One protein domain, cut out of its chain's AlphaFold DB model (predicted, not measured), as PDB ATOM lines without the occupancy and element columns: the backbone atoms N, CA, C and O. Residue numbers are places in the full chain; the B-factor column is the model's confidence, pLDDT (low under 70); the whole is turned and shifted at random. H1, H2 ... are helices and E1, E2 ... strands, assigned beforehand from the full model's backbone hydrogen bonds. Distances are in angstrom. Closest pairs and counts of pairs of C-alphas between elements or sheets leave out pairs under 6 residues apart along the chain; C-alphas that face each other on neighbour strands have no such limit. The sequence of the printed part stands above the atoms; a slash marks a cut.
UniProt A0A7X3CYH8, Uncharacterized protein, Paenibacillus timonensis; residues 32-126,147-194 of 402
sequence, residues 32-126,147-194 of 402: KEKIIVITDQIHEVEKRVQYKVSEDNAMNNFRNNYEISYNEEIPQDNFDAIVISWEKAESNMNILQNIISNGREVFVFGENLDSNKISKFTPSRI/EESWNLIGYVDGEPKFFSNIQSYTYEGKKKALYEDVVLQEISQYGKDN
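What this domain is: This is residues 32 to 126 and 147 to 194 of the 402 residues of an uncharacterized protein of Paenibacillus timonensis (UniProt A0A7X3CYH8). A twisted sheet of six strands curls round one helix, H6, and H1 and H2 pack on H6 and on the E2 and E1 end of the sheet. H3, H4 and H5 lie over the sheet's opposite face from H6, and the long strand E6 makes one edge. There are 143 residues printed, with six named helices and six named strands in the order E1 H1 H2 E2 E3 H3 H4 E4 H5 E5 E6 H6. The mixed sheet runs E2 E1 E3 E4 E5 E6, and the class is mixed, helices and strands. The whole is compact, with a radius of gyration of the C-alphas of 14.7 A and spans of 43 by 36 by 33 A.

How they stand to each other: Start at E1, residues 33 to 38, an inner strand; its parallel neighbour at 26 degrees is the edge strand E2, residues 66 to 71, with N 35 and O 67 within hydrogen-bond range at 2.8 A. Between them along the chain come H1, residues 42 to 55, and H2, residues 57 to 65: a strand-helix-strand unit, two parallel neighbour strands with helices between, its crossover right-handed. H1, with residues 52 to 54 alone, and H2 touch only at the corner by their link, closest at the C-alphas of Val 53 and Asn 60, 4.6 A. Look next at E3, residues 81 to 85, parallel to E1 at 16 degrees, where N 83 and O 36 are 2.8 A apart. H3, residues 86 to 91, and H4, residues 93 to 101, then lead to E4, residues 105 to 114, parallel to E3 at 22 degrees with N 107 and O 82 at 2.8 A; this second strand-helix-strand unit is right-handed too. H3 and H4 are close but not clearly touching, the C-alphas of Ala 89 and Leu 96 being 7.1 A apart. E4 bends by 116 degrees at residue 111 and ends at H5, residues 115 to 118. E5, residues 149 to 156, is antiparallel to E4 at 166 degrees, with N 108 and O 153 at 2.8 A. H3, H4 and H5 are on the same face, at heights over the sheet of 7.4, 10.1 and 7.8 A. E5 and the edge strand E6, residues 159 to 169, form an antiparallel hairpin at 140 degrees, with N 154 and O 162 at 2.8 A. The sheet curls round H6, residues 180 to 188, which is on the opposite face from H3, H4 and H5. H6 touches H1, closest at the C-alphas of Val 49 and Asp 181, 5.2 A, at a steep tilt of 43 degrees, the same way. It touches H2 at Phe 62 and Ser 188, whose C-alphas are the closest at 5.7 A, about perpendicular at 84 degrees. In H1, H2, H3, H4 and H6 every O i to N i+4 pair is within hydrogen-bond range; H5 is too short for such a pair.

Where its parts are: Find C-alpha 33 at (-32.935, 15.416, -34.591), where E1 begins and runs 16.3 A. H1 covers 20.3 A, E4 19.2 A and E5 18.7 A. E6 starts at C-alpha 159, (-36.966, 30.616, -45.901), and runs 30.5 A. H6 ends at C-alpha 188, (-38.875, 11.771, -45.444).

The domain as a whole: The two C-alphas farthest apart are those of Arg 125 and Glu 172, 45.1 A. Residues 127 to 146 are not printed, and C-alphas 126 and 147 are 16.6 A apart across this cut. Of the links that are printed whole, none is long. The mean pLDDT of the printed part is 86.9; residues 123 to 126 and 191 to 194 are under 70.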
ATOM      1  N   LYS A  32     -30.330  12.000 -32.410       84.75
ATOM      2  CA  LYS A  32     -31.391  12.159 -33.397       84.75
ATOM      3  C   LYS A  32     -31.922  13.582 -33.334       84.75
ATOM      4  O   LYS A  32     -32.125  14.101 -32.236       84.75
ATOM      5  N   GLU A  33     -32.187  14.164 -34.495       87.94
ATOM      6  CA  GLU A  33     -32.935  15.416 -34.591       87.94
ATOM      7  C   GLU A  33     -34.376  15.165 -34.126       87.94
ATOM      8  O   GLU A  33     -34.976  14.130 -34.424       87.94
ATOM      9  N   LYS A  34     -34.954  16.079 -33.360       92.12
ATOM     10  CA  LYS A  34     -36.286  15.918 -32.791       92.12
ATOM     11  C   LYS A  34     -37.328  16.674 -33.606       92.12
ATOM     12  O   LYS A  34     -37.328  17.904 -33.649       92.12
ATOM     13  N   ILE A  35     -38.272  15.927 -34.171       93.94
ATOM     14  CA  ILE A  35     -39.441  16.455 -34.882       93.94
ATOM     15  C   ILE A  35     -40.663  16.380 -33.975       93.94
ATOM     16  O   ILE A  35     -40.960  15.339 -33.385       93.94
ATOM     17  N   ILE A  36     -41.414  17.473 -33.903       95.62
ATOM     18  CA  ILE A  36     -42.675  17.528 -33.167       95.62
ATOM     19  C   ILE A  36     -43.840  17.645 -34.132       95.62
ATOM     20  O   ILE A  36     -43.908  18.566 -34.935       95.62
ATOM     21  N   VAL A  37     -44.782  16.717 -34.023       96.75
ATOM     22  CA  VAL A  37     -46.009  16.698 -34.814       96.75
ATOM     23  C   VAL A  37     -47.141  17.238 -33.957       96.75
ATOM     24  O   VAL A  37     -47.459  16.666 -32.911       96.75
ATOM     25  N   ILE A  38     -47.751  18.333 -34.401       96.44
ATOM     26  CA  ILE A  38     -48.852  18.985 -33.699       96.44
ATOM     27  C   ILE A  38     -50.183  18.419 -34.198       96.44
ATOM     28  O   ILE A  38     -50.600  18.710 -35.316       96.44
ATOM     29  N   THR A  39     -50.867  17.625 -33.370       94.12
ATOM     30  CA  THR A  39     -52.082  16.889 -33.757       94.12
ATOM     31  C   THR A  39     -53.015  16.647 -32.569       94.12
ATOM     32  O   THR A  39     -52.557  16.487 -31.442       94.12
ATOM     33  N   ASP A  40     -54.325  16.602 -32.827       91.81
ATOM     34  CA  ASP A  40     -55.345  16.209 -31.833       91.81
ATOM     35  C   ASP A  40     -55.587  14.686 -31.824       91.81
ATOM     36  O   ASP A  40     -56.359  14.164 -31.022       91.81
ATOM     37  N   GLN A  41     -54.943  13.949 -32.736       92.38
ATOM     38  CA  GLN A  41     -55.150  12.513 -32.952       92.38
ATOM     39  C   GLN A  41     -53.888  11.695 -32.652       92.38
ATOM     40  O   GLN A  41     -53.548  10.770 -33.391       92.38
ATOM     41  N   ILE A  42     -53.197  12.019 -31.553       92.94
ATOM     42  CA  ILE A  42     -51.865  11.485 -31.206       92.94
ATOM     43  C   ILE A  42     -51.760   9.966 -31.418       92.94
ATOM     44  O   ILE A  42     -50.927   9.508 -32.198       92.94
ATOM     45  N   HIS A  43     -52.630   9.180 -30.775       93.00
ATOM     46  CA  HIS A  43     -52.558   7.715 -30.836       93.00
ATOM     47  C   HIS A  43     -52.800   7.144 -32.239       93.00
ATOM     48  O   HIS A  43     -52.220   6.119 -32.602       93.00
ATOM     49  N   GLU A  44     -53.660   7.777 -33.036       91.81
ATOM     50  CA  GLU A  44     -53.940   7.299 -34.388       91.81
ATOM     51  C   GLU A  44     -52.790   7.614 -35.341       91.81
ATOM     52  O   GLU A  44     -52.382   6.745 -36.114       91.81
ATOM     53  N   VAL A  45     -52.241   8.830 -35.258       91.88
ATOM     54  CA  VAL A  45     -51.084   9.248 -36.057       91.88
ATOM     55  C   VAL A  45     -49.874   8.384 -35.723       91.88
ATOM     56  O   VAL A  45     -49.225   7.870 -36.632       91.88
ATOM     57  N   GLU A  46     -49.596   8.160 -34.438       92.94
ATOM     58  CA  GLU A  46     -48.490   7.307 -33.999       92.94
ATOM     59  C   GLU A  46     -48.597   5.897 -34.596       92.94
ATOM     60  O   GLU A  46     -47.633   5.394 -35.178       92.94
ATOM     61  N   LYS A  47     -49.789   5.290 -34.538       91.44
ATOM     62  CA  LYS A  47     -50.037   3.964 -35.114       91.44
ATOM     63  C   LYS A  47     -49.827   3.940 -36.632       91.44
ATOM     64  O   LYS A  47     -49.202   3.008 -37.140       91.44
ATOM     65  N   ARG A  48     -50.331   4.942 -37.365       90.44
ATOM     66  CA  ARG A  48     -50.152   5.037 -38.828       90.44
ATOM     67  C   ARG A  48     -48.682   5.228 -39.205       90.44
ATOM     68  O   ARG A  48     -48.200   4.578 -40.128       90.44
ATOM     69  N   VAL A  49     -47.948   6.050 -38.457       91.25
ATOM     70  CA  VAL A  49     -46.508   6.249 -38.669       91.25
ATOM     71  C   VAL A  49     -45.725   4.964 -38.403       91.25
ATOM     72  O   VAL A  49     -44.864   4.617 -39.204       91.25
ATOM     73  N   GLN A  50     -46.023   4.232 -37.326       90.31
ATOM     74  CA  GLN A  50     -45.370   2.948 -37.043       90.31
ATOM     75  C   GLN A  50     -45.597   1.928 -38.163       90.31
ATOM     76  O   GLN A  50     -44.653   1.250 -38.560       90.31
ATOM     77  N   TYR A  51     -46.814   1.866 -38.712       88.25
ATOM     78  CA  TYR A  51     -47.105   1.027 -39.874       88.25
ATOM     79  C   TYR A  51     -46.250   1.419 -41.089       88.25
ATOM     80  O   TYR A  51     -45.657   0.564 -41.737       88.25
ATOM     81  N   LYS A  52     -46.115   2.716 -41.389       86.94
ATOM     82  CA  LYS A  52     -45.269   3.158 -42.509       86.94
ATOM     83  C   LYS A  52     -43.799   2.816 -42.306       86.94
ATOM     84  O   LYS A  52     -43.145   2.400 -43.246       86.94
ATOM     85  N   VAL A  53     -43.290   2.936 -41.085       87.81
ATOM     86  CA  VAL A  53     -41.905   2.574 -40.747       87.81
ATOM     87  C   VAL A  53     -41.623   1.090 -40.990       87.81
ATOM     88  O   VAL A  53     -40.509   0.749 -41.378       87.81
ATOM     89  N   SER A  54     -42.604   0.202 -40.784       85.25
ATOM     90  CA  SER A  54     -42.426  -1.227 -41.073       85.25
ATOM     91  C   SER A  54     -42.494  -1.574 -42.560       85.25
ATOM     92  O   SER A  54     -41.936  -2.593 -42.954       85.25
ATOM     93  N   GLU A  55     -43.149  -0.745 -43.375       81.50
ATOM     94  CA  GLU A  55     -43.396  -1.020 -44.798       81.50
ATOM     95  C   GLU A  55     -42.493  -0.218 -45.754       81.50
ATOM     96  O   GLU A  55     -42.285  -0.630 -46.895       81.50
ATOM     97  N   ASP A  56     -41.952   0.923 -45.316       79.56
ATOM     98  CA  ASP A  56     -41.237   1.887 -46.153       79.56
ATOM     99  C   ASP A  56     -39.818   2.156 -45.623       79.56
ATOM    100  O   ASP A  56     -39.613   2.652 -44.513       79.56
ATOM    101  N   ASN A  57     -38.814   1.848 -46.450       79.00
ATOM    102  CA  ASN A  57     -37.404   2.014 -46.093       79.00
ATOM    103  C   ASN A  57     -36.993   3.481 -45.898       79.00
ATOM    104  O   ASN A  57     -36.142   3.753 -45.052       79.00
ATOM    105  N   ALA A  58     -37.560   4.422 -46.658       80.31
ATOM    106  CA  ALA A  58     -37.255   5.840 -46.497       80.31
ATOM    107  C   ALA A  58     -37.808   6.348 -45.163       80.31
ATOM    108  O   ALA A  58     -37.081   6.985 -44.402       80.31
ATOM    109  N   MET A  59     -39.032   5.952 -44.806       86.38
ATOM    110  CA  MET A  59     -39.624   6.281 -43.510       86.38
ATOM    111  C   MET A  59     -38.881   5.613 -42.339       86.38
ATOM    112  O   MET A  59     -38.720   6.210 -41.270       86.38
ATOM    113  N   ASN A  60     -38.385   4.389 -42.531       86.12
ATOM    114  CA  ASN A  60     -37.526   3.712 -41.559       86.12
ATOM    115  C   ASN A  60     -36.192   4.454 -41.359       86.12
ATOM    116  O   ASN A  60     -35.796   4.740 -40.229       86.12
ATOM    117  N   ASN A  61     -35.525   4.842 -42.450       84.12
ATOM    118  CA  ASN A  61     -34.300   5.643 -42.399       84.12
ATOM    119  C   ASN A  61     -34.542   7.007 -41.745       84.12
ATOM    120  O   ASN A  61     -33.763   7.433 -40.893       84.12
ATOM    121  N   PHE A  62     -35.664   7.646 -42.063       86.50
ATOM    122  CA  PHE A  62     -36.087   8.891 -41.440       86.50
ATOM    123  C   PHE A  62     -36.230   8.733 -39.921       86.50
ATOM    124  O   PHE A  62     -35.628   9.487 -39.167       86.50
ATOM    125  N   ARG A  63     -36.890   7.679 -39.429       86.25
ATOM    126  CA  ARG A  63     -36.943   7.377 -37.983       86.25
ATOM    127  C   ARG A  63     -35.590   7.044 -37.351       86.25
ATOM    128  O   ARG A  63     -35.448   7.153 -36.129       86.25
ATOM    129  N   ASN A  64     -34.605   6.604 -38.125       84.06
ATOM    130  CA  ASN A  64     -33.253   6.381 -37.613       84.06
ATOM    131  C   ASN A  64     -32.502   7.696 -37.385       84.06
ATOM    132  O   ASN A  64     -31.717   7.765 -36.441       84.06
ATOM    133  N   ASN A  65     -32.810   8.730 -38.169       84.19
ATOM    134  CA  ASN A  65     -32.207  10.058 -38.049       84.19
ATOM    135  C   ASN A  65     -33.009  10.991 -37.133       84.19
ATOM    136  O   ASN A  65     -32.423  11.849 -36.479       84.19
ATOM    137  N   TYR A  66     -34.323  10.775 -37.034       87.94
ATOM    138  CA  TYR A  66     -35.238  11.644 -36.308       87.94
ATOM    139  C   TYR A  66     -35.978  10.934 -35.168       87.94
ATOM    140  O   TYR A  66     -36.514   9.828 -35.313       87.94
ATOM    141  N   GLU A  67     -36.070  11.602 -34.024       91.94
ATOM    142  CA  GLU A  67     -37.010  11.280 -32.956       91.94
ATOM    143  C   GLU A  67     -38.312  12.056 -33.190       91.94
ATOM    144  O   GLU A  67     -38.324  13.281 -33.153       91.94
ATOM    145  N   ILE A  68     -39.422  11.351 -33.433       93.44
ATOM    146  CA  ILE A  68     -40.730  11.991 -33.652       93.44
ATOM    147  C   ILE A  68     -41.554  11.905 -32.372       93.44
ATOM    148  O   ILE A  68     -41.865  10.795 -31.924       93.44
ATOM    149  N   SER A  69     -41.939  13.061 -31.839       93.69
ATOM    150  CA  SER A  69     -42.885  13.212 -30.729       93.69
ATOM    151  C   SER A  69     -44.184  13.877 -31.186       93.69
ATOM    152  O   SER A  69     -44.184  14.649 -32.143       93.69
ATOM    153  N   TYR A  70     -45.283  13.591 -30.490       95.12
ATOM    154  CA  TYR A  70     -46.623  14.064 -30.833       95.12
ATOM    155  C   TYR A  70     -47.188  14.918 -29.704       95.12
ATOM    156  O   TYR A  70     -47.213  14.476 -28.553       95.12
ATOM    157  N   ASN A  71     -47.666  16.113 -30.038       95.12
ATOM    158  CA  ASN A  71     -48.161  17.087 -29.072       95.12
ATOM    159  C   ASN A  71     -49.469  17.721 -29.566       95.12
ATOM    160  O   ASN A  71     -49.673  17.879 -30.766       95.12
ATOM    161  N   GLU A  72     -50.335  18.152 -28.649       94.06
ATOM    162  CA  GLU A  72     -51.529  18.938 -29.008       94.06
ATOM    163  C   GLU A  72     -51.181  20.416 -29.267       94.06
ATOM    164  O   GLU A  72     -51.780  21.054 -30.139       94.06
ATOM    165  N   GLU A  73     -50.165  20.926 -28.557       92.69
ATOM    166  CA  GLU A  73     -49.703  22.319 -28.560       92.69
ATOM    167  C   GLU A  73     -48.209  22.439 -28.900       92.69
ATOM    168  O   GLU A  73     -47.422  21.518 -28.656       92.69
ATOM    169  N   ILE A  74     -47.806  23.603 -29.427       92.38
ATOM    170  CA  ILE A  74     -46.404  23.918 -29.734       92.38
ATOM    171  C   ILE A  74     -45.618  24.037 -28.417       92.38
ATOM    172  O   ILE A  74     -45.897  24.936 -27.619       92.38
ATOM    173  N   PRO A  75     -44.621  23.173 -28.163       88.88
ATOM    174  CA  PRO A  75     -43.826  23.267 -26.948       88.88
ATOM    175  C   PRO A  75     -42.878  24.465 -27.006       88.88
ATOM    176  O   PRO A  75     -42.409  24.852 -28.074       88.88
ATOM    177  N   GLN A  76     -42.568  25.039 -25.842       77.06
ATOM    178  CA  GLN A  76     -41.726  26.237 -25.776       77.06
ATOM    179  C   GLN A  76     -40.242  25.958 -26.045       77.06
ATOM    180  O   GLN A  76     -39.563  26.829 -26.574       77.06
ATOM    181  N   ASP A  77     -39.753  24.745 -25.766       78.44
ATOM    182  CA  ASP A  77     -38.344  24.380 -25.919       78.44
ATOM    183  C   ASP A  77     -38.157  22.930 -26.397       78.44
ATOM    184  O   ASP A  77     -39.050  22.090 -26.269       78.44
ATOM    185  N   ASN A  78     -36.940  22.637 -26.874       83.19
ATOM    186  CA  ASN A  78     -36.416  21.292 -27.144       83.19
ATOM    187  C   ASN A  78     -37.046  20.558 -28.348       83.19
ATOM    188  O   ASN A  78     -37.709  19.525 -28.179       83.19
ATOM    189  N   PHE A  79     -36.814  21.095 -29.551       89.94
ATOM    190  CA  PHE A  79     -37.062  20.456 -30.848       89.94
ATOM    191  C   PHE A  79     -36.236  21.111 -31.959       89.94
ATOM    192  O   PHE A  79     -35.888  22.290 -31.845       89.94
ATOM    193  N   ASP A  80     -36.007  20.358 -33.032       90.25
ATOM    194  CA  ASP A  80     -35.292  20.798 -34.233       90.25
ATOM    195  C   ASP A  80     -36.272  21.164 -35.360       90.25
ATOM    196  O   ASP A  80     -36.079  22.175 -36.036       90.25
ATOM    197  N   ALA A  81     -37.381  20.420 -35.484       93.31
ATOM    198  CA  ALA A  81     -38.433  20.693 -36.465       93.31
ATOM    199  C   ALA A  81     -39.858  20.563 -35.900       93.31
ATOM    200  O   ALA A  81     -40.107  19.806 -34.956       93.31
ATOM    201  N   ILE A  82     -40.819  21.257 -36.519       95.50
ATOM    202  CA  ILE A  82     -42.262  21.112 -36.261       95.50
ATOM    203  C   ILE A  82     -43.004  20.733 -37.540       95.50
ATOM    204  O   ILE A  82     -42.755  21.305 -38.592       95.50
ATOM    205  N   VAL A  83     -43.980  19.832 -37.426       96.88
ATOM    206  CA  VAL A  83     -44.999  19.547 -38.444       96.88
ATOM    207  C   VAL A  83     -46.362  19.957 -37.891       96.88
ATOM    208  O   VAL A  83     -46.760  19.488 -36.822       96.88
ATOM    209  N   ILE A  84     -47.081  20.832 -38.591       96.38
ATOM    210  CA  ILE A  84     -48.327  21.435 -38.097       96.38
ATOM    211  C   ILE A  84     -49.326  21.693 -39.232       96.38
ATOM    212  O   ILE A  84     -48.937  22.055 -40.341       96.38
ATOM    213  N   SER A  85     -50.624  21.510 -38.967       95.56
ATOM    214  CA  SER A  85     -51.666  21.847 -39.945       95.56
ATOM    215  C   SER A  85     -51.838  23.362 -40.077       95.56
ATOM    216  O   SER A  85     -51.568  24.111 -39.135       95.56
ATOM    217  N   TRP A  86     -52.339  23.829 -41.219       94.50
ATOM    218  CA  TRP A  86     -52.597  25.244 -41.468       94.50
ATOM    219  C   TRP A  86     -53.512  25.869 -40.412       94.50
ATOM    220  O   TRP A  86     -53.227  26.955 -39.924       94.50
ATOM    221  N   GLU A  87     -54.584  25.188 -40.012       92.75
ATOM    222  CA  GLU A  87     -55.576  25.712 -39.065       92.75
ATOM    223  C   GLU A  87     -54.951  25.974 -37.687       92.75
ATOM    224  O   GLU A  87     -55.189  27.010 -37.050       92.75
ATOM    225  N   LYS A  88     -54.097  25.048 -37.235       93.94
ATOM    226  CA  LYS A  88     -53.343  25.205 -35.990       93.94
ATOM    227  C   LYS A  88     -52.230  26.236 -36.129       93.94
ATOM    228  O   LYS A  88     -51.978  26.986 -35.184       93.94
ATOM    229  N   ALA A  89     -51.585  26.296 -37.291       93.62
ATOM    230  CA  ALA A  89     -50.532  27.256 -37.578       93.62
ATOM    231  C   ALA A  89     -51.069  28.696 -37.603       93.62
ATOM    232  O   ALA A  89     -50.492  29.580 -36.974       93.62
ATOM    233  N   GLU A  90     -52.225  28.916 -38.229       92.31
ATOM    234  CA  GLU A  90     -52.918  30.205 -38.280       92.31
ATOM    235  C   GLU A  90     -53.288  30.706 -36.880       92.31
ATOM    236  O   GLU A  90     -53.073  31.874 -36.555       92.31
ATOM    237  N   SER A  91     -53.732  29.801 -36.008       92.50
ATOM    238  CA  SER A  91     -54.048  30.116 -34.609       92.50
ATOM    239  C   SER A  91     -52.812  30.446 -33.754       92.50
ATOM    240  O   SER A  91     -52.948  31.044 -32.688       92.50
ATOM    241  N   ASN A  92     -51.606  30.085 -34.207       92.44
ATOM    242  CA  ASN A  92     -50.339  30.251 -33.484       92.44
ATOM    243  C   ASN A  92     -49.300  31.069 -34.275       92.44
ATOM    244  O   ASN A  92     -48.095  30.943 -34.044       92.44
ATOM    245  N   MET A  93     -49.762  31.926 -35.190       91.50
ATOM    246  CA  MET A  93     -48.930  32.628 -36.175       91.50
ATOM    247  C   MET A  93     -47.698  33.309 -35.563       91.50
ATOM    248  O   MET A  93     -46.581  33.069 -36.006       91.50
ATOM    249  N   ASN A  94     -47.874  34.091 -34.491       90.56
ATOM    250  CA  ASN A  94     -46.776  34.830 -33.853       90.56
ATOM    251  C   ASN A  94     -45.674  33.907 -33.299       90.56
ATOM    252  O   ASN A  94     -44.495  34.253 -33.323       90.56
ATOM    253  N   ILE A  95     -46.058  32.736 -32.779       92.00
ATOM    254  CA  ILE A  95     -45.111  31.755 -32.238       92.00
ATOM    255  C   ILE A  95     -44.328  31.127 -33.391       92.00
ATOM    256  O   ILE A  95     -43.102  31.047 -33.328       92.00
ATOM    257  N   LEU A  96     -45.020  30.734 -34.465       92.38
ATOM    258  CA  LEU A  96     -44.390  30.124 -35.636       92.38
ATOM    259  C   LEU A  96     -43.479  31.089 -36.390       92.38
ATOM    260  O   LEU A  96     -42.377  30.693 -36.746       92.38
ATOM    261  N   GLN A  97     -43.881  32.350 -36.563       91.50
ATOM    262  CA  GLN A  97     -43.020  33.386 -37.141       91.50
ATOM    263  C   GLN A  97     -41.697  33.495 -36.379       91.50
ATOM    264  O   GLN A  97     -40.639  33.518 -36.999       91.50
ATOM    265  N   ASN A  98     -41.740  33.494 -35.040       90.19
ATOM    266  CA  ASN A  98     -40.530  33.528 -34.218       90.19
ATOM    267  C   ASN A  98     -39.682  32.253 -34.385       90.19
ATOM    268  O   ASN A  98     -38.458  32.323 -34.472       90.19
ATOM    269  N   ILE A  99     -40.310  31.076 -34.443       91.19
ATOM    270  CA  ILE A  99     -39.611  29.797 -34.656       91.19
ATOM    271  C   ILE A  99     -38.894  29.795 -36.015       91.19
ATOM    272  O   ILE A  99     -37.699  29.504 -36.064       91.19
ATOM    273  N   ILE A 100     -39.595  30.198 -37.079       90.25
ATOM    274  CA  ILE A 100     -39.071  30.299 -38.448       90.25
ATOM    275  C   ILE A 100     -37.943  31.331 -38.511       90.25
ATOM    276  O   ILE A 100     -36.862  31.021 -39.000       90.25
ATOM    277  N   SER A 101     -38.129  32.528 -37.943       87.81
ATOM    278  CA  SER A 101     -37.101  33.580 -37.958       87.81
ATOM    279  C   SER A 101     -35.829  33.208 -37.195       87.81
ATOM    280  O   SER A 101     -34.765  33.754 -37.468       87.81
ATOM    281  N   ASN A 102     -35.927  32.278 -36.239       87.12
ATOM    282  CA  ASN A 102     -34.777  31.729 -35.520       87.12
ATOM    283  C   ASN A 102     -34.107  30.559 -36.267       87.12
ATOM    284  O   ASN A 102     -33.221  29.914 -35.709       87.12
ATOM    285  N   GLY A 103     -34.527  30.275 -37.504       85.81
ATOM    286  CA  GLY A 103     -33.931  29.272 -38.383       85.81
ATOM    287  C   GLY A 103     -34.358  27.831 -38.105       85.81
ATOM    288  O   GLY A 103     -33.799  26.923 -38.711       85.81
ATOM    289  N   ARG A 104     -35.331  27.589 -37.213       88.31
ATOM    290  CA  ARG A 104     -35.841  26.229 -36.975       88.31
ATOM    291  C   ARG A 104     -36.729  25.768 -38.122       88.31
ATOM    292  O   ARG A 104     -37.430  26.574 -38.736       88.31
ATOM    293  N   GLU A 105     -36.741  24.460 -38.352       91.81
ATOM    294  CA  GLU A 105     -37.527  23.873 -39.428       91.81
ATOM    295  C   GLU A 105     -39.016  23.832 -39.065       91.81
ATOM    296  O   GLU A 105     -39.414  23.360 -37.994       91.81
ATOM    297  N   VAL A 106     -39.864  24.321 -39.966       94.38
ATOM    298  CA  VAL A 106     -41.321  24.285 -39.793       94.38
ATOM    299  C   VAL A 106     -41.964  23.792 -41.074       94.38
ATOM    300  O   VAL A 106     -41.834  24.409 -42.122       94.38
ATOM    301  N   PHE A 107     -42.712  22.704 -40.977       95.56
ATOM    302  CA  PHE A 107     -43.491  22.133 -42.062       95.56
ATOM    303  C   PHE A 107     -44.973  22.395 -41.804       95.56
ATOM    304  O   PHE A 107     -45.557  21.867 -40.853       95.56
ATOM    305  N   VAL A 108     -45.582  23.221 -42.650       96.00
ATOM    306  CA  VAL A 108     -47.008  23.552 -42.589       96.00
ATOM    307  C   VAL A 108     -47.735  22.786 -43.685       96.00
ATOM    308  O   VAL A 108     -47.365  22.897 -44.852       96.00
ATOM    309  N   PHE A 109     -48.773  22.029 -43.327       96.38
ATOM    310  CA  PHE A 109     -49.595  21.292 -44.293       96.38
ATOM    311  C   PHE A 109     -51.061  21.727 -44.265       96.38
ATOM    312  O   PHE A 109     -51.588  22.112 -43.225       96.38
ATOM    313  N   GLY A 110     -51.746  21.652 -45.401       93.81
ATOM    314  CA  GLY A 110     -53.156  22.021 -45.515       93.81
ATOM    315  C   GLY A 110     -53.660  21.968 -46.953       93.81
ATOM    316  O   GLY A 110     -52.955  21.548 -47.870       93.81
ATOM    317  N   GLU A 111     -54.900  22.394 -47.172       88.69
ATOM    318  CA  GLU A 111     -55.418  22.580 -48.529       88.69
ATOM    319  C   GLU A 111     -55.131  24.007 -49.029       88.69
ATOM    320  O   GLU A 111     -55.363  24.991 -48.318       88.69
ATOM    321  N   ASN A 112     -54.650  24.107 -50.273       85.38
ATOM    322  CA  ASN A 112     -54.416  25.355 -51.005       85.38
ATOM    323  C   ASN A 112     -53.578  26.372 -50.208       85.38
ATOM    324  O   ASN A 112     -54.066  27.438 -49.822       85.38
ATOM    325  N   LEU A 113     -52.333  26.015 -49.895       90.50
ATOM    326  CA  LEU A 113     -51.332  26.919 -49.333       90.50
ATOM    327  C   LEU A 113     -50.786  27.807 -50.457       90.50
ATOM    328  O   LEU A 113     -49.864  27.416 -51.168       90.50
ATOM    329  N   ASP A 114     -51.420  28.960 -50.650       87.06
ATOM    330  CA  ASP A 114     -51.075  29.943 -51.677       87.06
ATOM    331  C   ASP A 114     -50.024  30.964 -51.199       87.06
ATOM    332  O   ASP A 114     -49.623  30.996 -50.031       87.06
ATOM    333  N   SER A 115     -49.596  31.840 -52.108       80.12
ATOM    334  CA  SER A 115     -48.644  32.922 -51.825       80.12
ATOM    335  C   SER A 115     -49.085  33.855 -50.691       80.12
ATOM    336  O   SER A 115     -48.245  34.279 -49.896       80.12
ATOM    337  N   ASN A 116     -50.388  34.119 -50.548       82.69
ATOM    338  CA  ASN A 116     -50.926  34.960 -49.474       82.69
ATOM    339  C   ASN A 116     -50.817  34.279 -48.102       82.69
ATOM    340  O   ASN A 116     -50.653  34.945 -47.083       82.69
ATOM    341  N   LYS A 117     -50.948  32.953 -48.046       87.50
ATOM    342  CA  LYS A 117     -50.758  32.168 -46.821       87.50
ATOM    343  C   LYS A 117     -49.280  32.033 -46.464       87.50
ATOM    344  O   LYS A 117     -48.948  32.113 -45.283       87.50
ATOM    345  N   ILE A 118     -48.410  31.871 -47.460       81.81
ATOM    346  CA  ILE A 118     -46.950  31.783 -47.286       81.81
ATOM    347  C   ILE A 118     -46.390  33.080 -46.698       81.81
ATOM    348  O   ILE A 118     -45.661  33.050 -45.704       81.81
ATOM    349  N   SER A 119     -46.791  34.227 -47.252       80.12
ATOM    350  CA  SER A 119     -46.303  35.543 -46.821       80.12
ATOM    351  C   SER A 119     -46.661  35.892 -45.373       80.12
ATOM    352  O   SER A 119     -46.022  36.752 -44.768       80.12
ATOM    353  N   LYS A 120     -47.635  35.200 -44.762       83.50
ATOM    354  CA  LYS A 120     -47.930  35.371 -43.334       83.50
ATOM    355  C   LYS A 120     -46.799  34.868 -42.433       83.50
ATOM    356  O   LYS A 120     -46.665  35.393 -41.335       83.50
ATOM    357  N   PHE A 121     -46.006  33.875 -42.840       80.00
ATOM    358  CA  PHE A 121     -44.950  33.300 -41.991       80.00
ATOM    359  C   PHE A 121     -43.589  33.944 -42.203       80.00
ATOM    360  O   PHE A 121     -42.840  34.142 -41.247       80.00
ATOM    361  N   THR A 122     -43.286  34.288 -43.447       71.19
ATOM    362  CA  THR A 122     -42.053  34.968 -43.816       71.19
ATOM    363  C   THR A 122     -42.395  36.398 -44.184       71.19
ATOM    364  O   THR A 122     -43.019  36.609 -45.225       71.19
ATOM    365  N   PRO A 123     -41.984  37.397 -43.388       50.78
ATOM    366  CA  PRO A 123     -41.995  38.777 -43.838       50.78
ATOM    367  C   PRO A 123     -40.892  38.960 -44.897       50.78
ATOM    368  O   PRO A 123     -39.875  39.608 -44.656       50.78
ATOM    369  N   SER A 124     -41.054  38.347 -46.069       46.47
ATOM    370  CA  SER A 124     -40.236  38.627 -47.241       46.47
ATOM    371  C   SER A 124     -40.751  39.909 -47.901       46.47
ATOM    372  O   SER A 124     -41.946  40.187 -47.954       46.47
ATOM    373  N   ARG A 125     -39.802  40.738 -48.346       41.00
ATOM    374  CA  ARG A 125     -39.938  42.119 -48.853       41.00
ATOM    375  C   ARG A 125     -40.756  42.275 -50.149       41.00
ATOM    376  O   ARG A 125     -40.584  43.272 -50.844       41.00
ATOM    377  N   ILE A 126     -41.633  41.333 -50.479       39.25
ATOM    378  CA  ILE A 126     -42.448  41.369 -51.694       39.25
ATOM    379  C   ILE A 126     -43.653  42.279 -51.434       39.25
ATOM    380  O   ILE A 126     -44.750  41.864 -51.085       39.25
ATOM    381  N   GLU A 147     -53.393  30.067 -59.913       70.56
ATOM    382  CA  GLU A 147     -52.817  30.440 -58.621       70.56
ATOM    383  C   GLU A 147     -51.850  29.349 -58.139       70.56
ATOM    384  O   GLU A 147     -52.217  28.175 -58.025       70.56
ATOM    385  N   GLU A 148     -50.605  29.743 -57.851       83.25
ATOM    386  CA  GLU A 148     -49.629  28.872 -57.195       83.25
ATOM    387  C   GLU A 148     -50.176  28.445 -55.828       83.25
ATOM    388  O   GLU A 148     -50.420  29.279 -54.952       83.25
ATOM    389  N   SER A 149     -50.377  27.139 -55.652       88.25
ATOM    390  CA  SER A 149     -50.889  26.561 -54.414       88.25
ATOM    391  C   SER A 149     -50.232  25.220 -54.116       88.25
ATOM    392  O   SER A 149     -49.933  24.439 -55.024       88.25
ATOM    393  N   TRP A 150     -50.015  24.975 -52.825       92.69
ATOM    394  CA  TRP A 150     -49.322  23.797 -52.313       92.69
ATOM    395  C   TRP A 150     -50.129  23.088 -51.226       92.69
ATOM    396  O   TRP A 150     -51.036  23.668 -50.623       92.69
ATOM    397  N   ASN A 151     -49.793  21.833 -50.931       95.00
ATOM    398  CA  ASN A 151     -50.351  21.111 -49.785       95.00
ATOM    399  C   ASN A 151     -49.421  21.065 -48.576       95.00
ATOM    400  O   ASN A 151     -49.889  20.864 -47.456       95.00
ATOM    401  N   LEU A 152     -48.123  21.229 -48.798       95.56
ATOM    402  CA  LEU A 152     -47.092  21.169 -47.778       95.56
ATOM    403  C   LEU A 152     -45.983  22.152 -48.126       95.56
ATOM    404  O   LEU A 152     -45.493  22.159 -49.254       95.56
ATOM    405  N   ILE A 153     -45.593  22.960 -47.146       94.12
ATOM    406  CA  ILE A 153     -44.515  23.937 -47.269       94.12
ATOM    407  C   ILE A 153     -43.561  23.756 -46.097       94.12
ATOM    408  O   ILE A 153     -43.989  23.782 -44.943       94.12
ATOM    409  N   GLY A 154     -42.281  23.561 -46.396       93.25
ATOM    410  CA  GLY A 154     -41.205  23.493 -45.413       93.25
ATOM    411  C   GLY A 154     -40.386  24.777 -45.402       93.25
ATOM    412  O   GLY A 154     -39.787  25.151 -46.412       93.25
ATOM    413  N   TYR A 155     -40.345  25.423 -44.244       91.31
ATOM    414  CA  TYR A 155     -39.458  26.534 -43.935       91.31
ATOM    415  C   TYR A 155     -38.186  25.980 -43.304       91.31
ATOM    416  O   TYR A 155     -38.259  25.277 -42.297       91.31
ATOM    417  N   VAL A 156     -37.035  26.298 -43.888       87.06
ATOM    418  CA  VAL A 156     -35.709  25.850 -43.445       87.06
ATOM    419  C   VAL A 156     -34.788  27.065 -43.471       87.06
ATOM    420  O   VAL A 156     -34.732  27.778 -44.472       87.06
ATOM    421  N   ASP A 157     -34.087  27.327 -42.368       86.06
ATOM    422  CA  ASP A 157     -33.282  28.544 -42.171       86.06
ATOM    423  C   ASP A 157     -34.069  29.850 -42.386       86.06
ATOM    424  O   ASP A 157     -33.541  30.837 -42.891       86.06
ATOM    425  N   GLY A 158     -35.354  29.853 -42.023       85.00
ATOM    426  CA  GLY A 158     -36.223  31.026 -42.137       85.00
ATOM    427  C   GLY A 158     -36.830  31.272 -43.518       85.00
ATOM    428  O   GLY A 158     -37.659  32.167 -43.645       85.00
ATOM    429  N   GLU A 159     -36.488  30.465 -44.523       85.00
ATOM    430  CA  GLU A 159     -36.966  30.616 -45.901       85.00
ATOM    431  C   GLU A 159     -37.784  29.393 -46.341       85.00
ATOM    432  O   GLU A 159     -37.495  28.272 -45.908       85.00
ATOM    433  N   PRO A 160     -38.797  29.553 -47.209       87.19
ATOM    434  CA  PRO A 160     -39.543  28.422 -47.740       87.19
ATOM    435  C   PRO A 160     -38.677  27.684 -48.779       87.19
ATOM    436  O   PRO A 160     -38.399  28.207 -49.857       87.19
ATOM    437  N   LYS A 161     -38.223  26.470 -48.445       85.12
ATOM    438  CA  LYS A 161     -37.287  25.670 -49.270       85.12
ATOM    439  C   LYS A 161     -37.868  24.350 -49.778       85.12
ATOM    440  O   LYS A 161     -37.199  23.642 -50.528       85.12
ATOM    441  N   PHE A 162     -39.069  23.991 -49.343       88.94
ATOM    442  CA  PHE A 162     -39.714  22.739 -49.710       88.94
ATOM    443  C   PHE A 162     -41.182  22.985 -50.019       88.94
ATOM    444  O   PHE A 162     -41.880  23.591 -49.206       88.94
ATOM    445  N   PHE A 163     -41.644  22.497 -51.166       91.88
ATOM    446  CA  PHE A 163     -43.011  22.687 -51.630       91.88
ATOM    447  C   PHE A 163     -43.528  21.370 -52.192       91.88
ATOM    448  O   PHE A 163     -42.922  20.801 -53.097       91.88
ATOM    449  N   SER A 164     -44.645  20.872 -51.669       94.19
ATOM    450  CA  SER A 164     -45.235  19.629 -52.156       94.19
ATOM    451  C   SER A 164     -46.746  19.727 -52.332       94.19
ATOM    452  O   SER A 164     -47.473  20.245 -51.477       94.19
ATOM    453  N   ASN A 165     -47.215  19.209 -53.463       94.00
ATOM    454  CA  ASN A 165     -48.608  18.887 -53.733       94.00
ATOM    455  C   ASN A 165     -48.848  17.412 -53.425       94.00
ATOM    456  O   ASN A 165     -48.203  16.532 -53.983       94.00
ATOM    457  N   ILE A 166     -49.809  17.121 -52.556       94.06
ATOM    458  CA  ILE A 166     -50.067  15.763 -52.085       94.06
ATOM    459  C   ILE A 166     -51.474  15.365 -52.501       94.06
ATOM    460  O   ILE A 166     -52.475  15.881 -52.003       94.06
ATOM    461  N   GLN A 167     -51.555  14.384 -53.390       92.38
ATOM    462  CA  GLN A 167     -52.814  13.817 -53.837       92.38
ATOM    463  C   GLN A 167     -53.057  12.485 -53.143       92.38
ATOM    464  O   GLN A 167     -52.374  11.502 -53.415       92.38
ATOM    465  N   SER A 168     -54.046  12.433 -52.251       91.75
ATOM    466  CA  SER A 168     -54.373  11.226 -51.486       91.75
ATOM    467  C   SER A 168     -55.755  10.688 -51.849       91.75
ATOM    468  O   SER A 168     -56.750  11.419 -51.806       91.75
ATOM    469  N   TYR A 169     -55.830   9.397 -52.190       90.94
ATOM    470  CA  TYR A 169     -57.075   8.720 -52.567       90.94
ATOM    471  C   TYR A 169     -57.254   7.369 -51.858       90.94
ATOM    472  O   TYR A 169     -56.315   6.584 -51.721       90.94
ATOM    473  N   THR A 170     -58.496   7.037 -51.498       88.88
ATOM    474  CA  THR A 170     -58.875   5.678 -51.057       88.88
ATOM    475  C   THR A 170     -58.698   4.679 -52.193       88.88
ATOM    476  O   THR A 170     -58.682   5.117 -53.338       88.88
ATOM    477  N   TYR A 171     -58.661   3.360 -51.948       82.38
ATOM    478  CA  TYR A 171     -58.595   2.323 -53.003       82.38
ATOM    479  C   TYR A 171     -59.790   2.362 -53.987       82.38
ATOM    480  O   TYR A 171     -59.674   1.916 -55.129       82.38
ATOM    481  N   GLU A 172     -60.905   2.986 -53.597       84.62
ATOM    482  CA  GLU A 172     -62.096   3.204 -54.436       84.62
ATOM    483  C   GLU A 172     -62.017   4.472 -55.305       84.62
ATOM    484  O   GLU A 172     -62.933   4.757 -56.069       84.62
ATOM    485  N   GLY A 173     -60.945   5.259 -55.174       85.12
ATOM    486  CA  GLY A 173     -60.706   6.467 -55.967       85.12
ATOM    487  C   GLY A 173     -61.323   7.738 -55.384       85.12
ATOM    488  O   GLY A 173     -61.337   8.768 -56.052       85.12
ATOM    489  N   LYS A 174     -61.817   7.705 -54.141       90.00
ATOM    490  CA  LYS A 174     -62.346   8.899 -53.463       90.00
ATOM    491  C   LYS A 174     -61.195   9.710 -52.868       90.00
ATOM    492  O   LYS A 174     -60.310   9.119 -52.253       90.00
ATOM    493  N   LYS A 175     -61.215  11.042 -53.030       89.50
ATOM    494  CA  LYS A 175     -60.230  11.943 -52.403       89.50
ATOM    495  C   LYS A 175     -60.288  11.773 -50.881       89.50
ATOM    496  O   LYS A 175     -61.376  11.708 -50.306       89.50
ATOM    497  N   LYS A 176     -59.121  11.678 -50.250       88.81
ATOM    498  CA  LYS A 176     -58.937  11.527 -48.805       88.81
ATOM    499  C   LYS A 176     -58.300  12.797 -48.245       88.81
ATOM    500  O   LYS A 176     -57.527  13.456 -48.939       88.81
ATOM    501  N   ALA A 177     -58.633  13.127 -47.001       87.00
ATOM    502  CA  ALA A 177     -57.949  14.192 -46.280       87.00
ATOM    503  C   ALA A 177     -56.463  13.851 -46.095       87.00
ATOM    504  O   ALA A 177     -56.082  12.677 -46.011       87.00
ATOM    505  N   LEU A 178     -55.632  14.887 -46.036       89.19
ATOM    506  CA  LEU A 178     -54.223  14.736 -45.705       89.19
ATOM    507  C   LEU A 178     -54.080  14.525 -44.201       89.19
ATOM    508  O   LEU A 178     -54.676  15.248 -43.407       89.19
ATOM    509  N   TYR A 179     -53.286  13.525 -43.836       89.50
ATOM    510  CA  TYR A 179     -52.954  13.205 -42.454       89.50
ATOM    511  C   TYR A 179     -51.443  13.290 -42.259       89.50
ATOM    512  O   TYR A 179     -50.662  13.125 -43.202       89.50
ATOM    513  N   GLU A 180     -51.034  13.510 -41.020       93.38
ATOM    514  CA  GLU A 180     -49.655  13.762 -40.612       93.38
ATOM    515  C   GLU A 180     -48.714  12.614 -40.993       93.38
ATOM    516  O   GLU A 180     -47.548  12.847 -41.285       93.38
ATOM    517  N   ASP A 181     -49.199  11.372 -41.057       90.75
ATOM    518  CA  ASP A 181     -48.396  10.230 -41.502       90.75
ATOM    519  C   ASP A 181     -48.052  10.280 -43.000       90.75
ATOM    520  O   ASP A 181     -47.002   9.786 -43.410       90.75
ATOM    521  N   VAL A 182     -48.918  10.855 -43.840       92.38
ATOM    522  CA  VAL A 182     -48.619  11.120 -45.258       92.38
ATOM    523  C   VAL A 182     -47.629  12.268 -45.368       92.38
ATOM    524  O   VAL A 182     -46.634  12.136 -46.066       92.38
ATOM    525  N   VAL A 183     -47.846  13.337 -44.605       94.44
ATOM    526  CA  VAL A 183     -46.959  14.509 -44.568       94.44
ATOM    527  C   VAL A 183     -45.551  14.127 -44.107       94.44
ATOM    528  O   VAL A 183     -44.578  14.519 -44.734       94.44
ATOM    529  N   LEU A 184     -45.412  13.312 -43.062       93.62
ATOM    530  CA  LEU A 184     -44.106  12.838 -42.597       93.62
ATOM    531  C   LEU A 184     -43.408  11.934 -43.616       93.62
ATOM    532  O   LEU A 184     -42.189  12.005 -43.742       93.62
ATOM    533  N   GLN A 185     -44.156  11.098 -44.342       90.06
ATOM    534  CA  GLN A 185     -43.580  10.306 -45.429       90.06
ATOM    535  C   GLN A 185     -43.111  11.215 -46.570       90.06
ATOM    536  O   GLN A 185     -42.030  10.994 -47.101       90.06
ATOM    537  N   GLU A 186     -43.857  12.271 -46.884       91.75
ATOM    538  CA  GLU A 186     -43.450  13.276 -47.866       91.75
ATOM    539  C   GLU A 186     -42.165  14.003 -47.435       91.75
ATOM    540  O   GLU A 186     -41.210  14.084 -48.202       91.75
ATOM    541  N   ILE A 187     -42.092  14.440 -46.173       91.38
ATOM    542  CA  ILE A 187     -40.891  15.057 -45.584       91.38
ATOM    543  C   ILE A 187     -39.719  14.069 -45.573       91.38
ATOM    544  O   ILE A 187     -38.582  14.472 -45.774       91.38
ATOM    545  N   SER A 188     -39.958  12.766 -45.396       87.44
ATOM    546  CA  SER A 188     -38.875  11.771 -45.444       87.44
ATOM    547  C   SER A 188     -38.200  11.658 -46.815       87.44
ATOM    548  O   SER A 188     -37.069  11.181 -46.887       87.44
ATOM    549  N   GLN A 189     -38.874  12.106 -47.883       78.38
ATOM    550  CA  GLN A 189     -38.308  12.196 -49.233       78.38
ATOM    551  C   GLN A 189     -37.545  13.508 -49.466       78.38
ATOM    552  O   GLN A 189     -36.863  13.643 -50.481       78.38
ATOM    553  N   TYR A 190     -37.642  14.478 -48.550       76.69
ATOM    554  CA  TYR A 190     -36.888  15.723 -48.628       76.69
ATOM    555  C   TYR A 190     -35.396  15.441 -48.405       76.69
ATOM    556  O   TYR A 190     -34.936  15.201 -47.288       76.69
ATOM    557  N   GLY A 191     -34.626  15.444 -49.493       63.19
ATOM    558  CA  GLY A 191     -33.178  15.296 -49.445       63.19
ATOM    559  C   GLY A 191     -32.509  16.629 -49.128       63.19
ATOM    560  O   GLY A 191     -32.394  17.471 -50.016       63.19
ATOM    561  N   LYS A 192     -32.005  16.804 -47.897       50.12
ATOM    562  CA  LYS A 192     -31.156  17.959 -47.532       50.12
ATOM    563  C   LYS A 192     -29.893  18.053 -48.422       50.12
ATOM    564  O   LYS A 192     -29.425  19.154 -48.686       50.12
ATOM    565  N   ASP A 193     -29.418  16.923 -48.962       40.28
ATOM    566  CA  ASP A 193     -28.158  16.812 -49.722       40.28
ATOM    567  C   ASP A 193     -28.287  17.009 -51.253       40.28
ATOM    568  O   ASP A 193     -27.282  17.185 -51.944       40.28
ATOM    569  N   ASN A 194     -29.499  17.036 -51.824       39.00
ATOM    570  CA  ASN A 194     -29.669  17.133 -53.288       39.00
ATOM    571  C   ASN A 194     -29.434  18.544 -53.856       39.00
ATOM    572  O   ASN A 194     -29.222  18.692 -55.061       39.00
TER     573      ASN A 194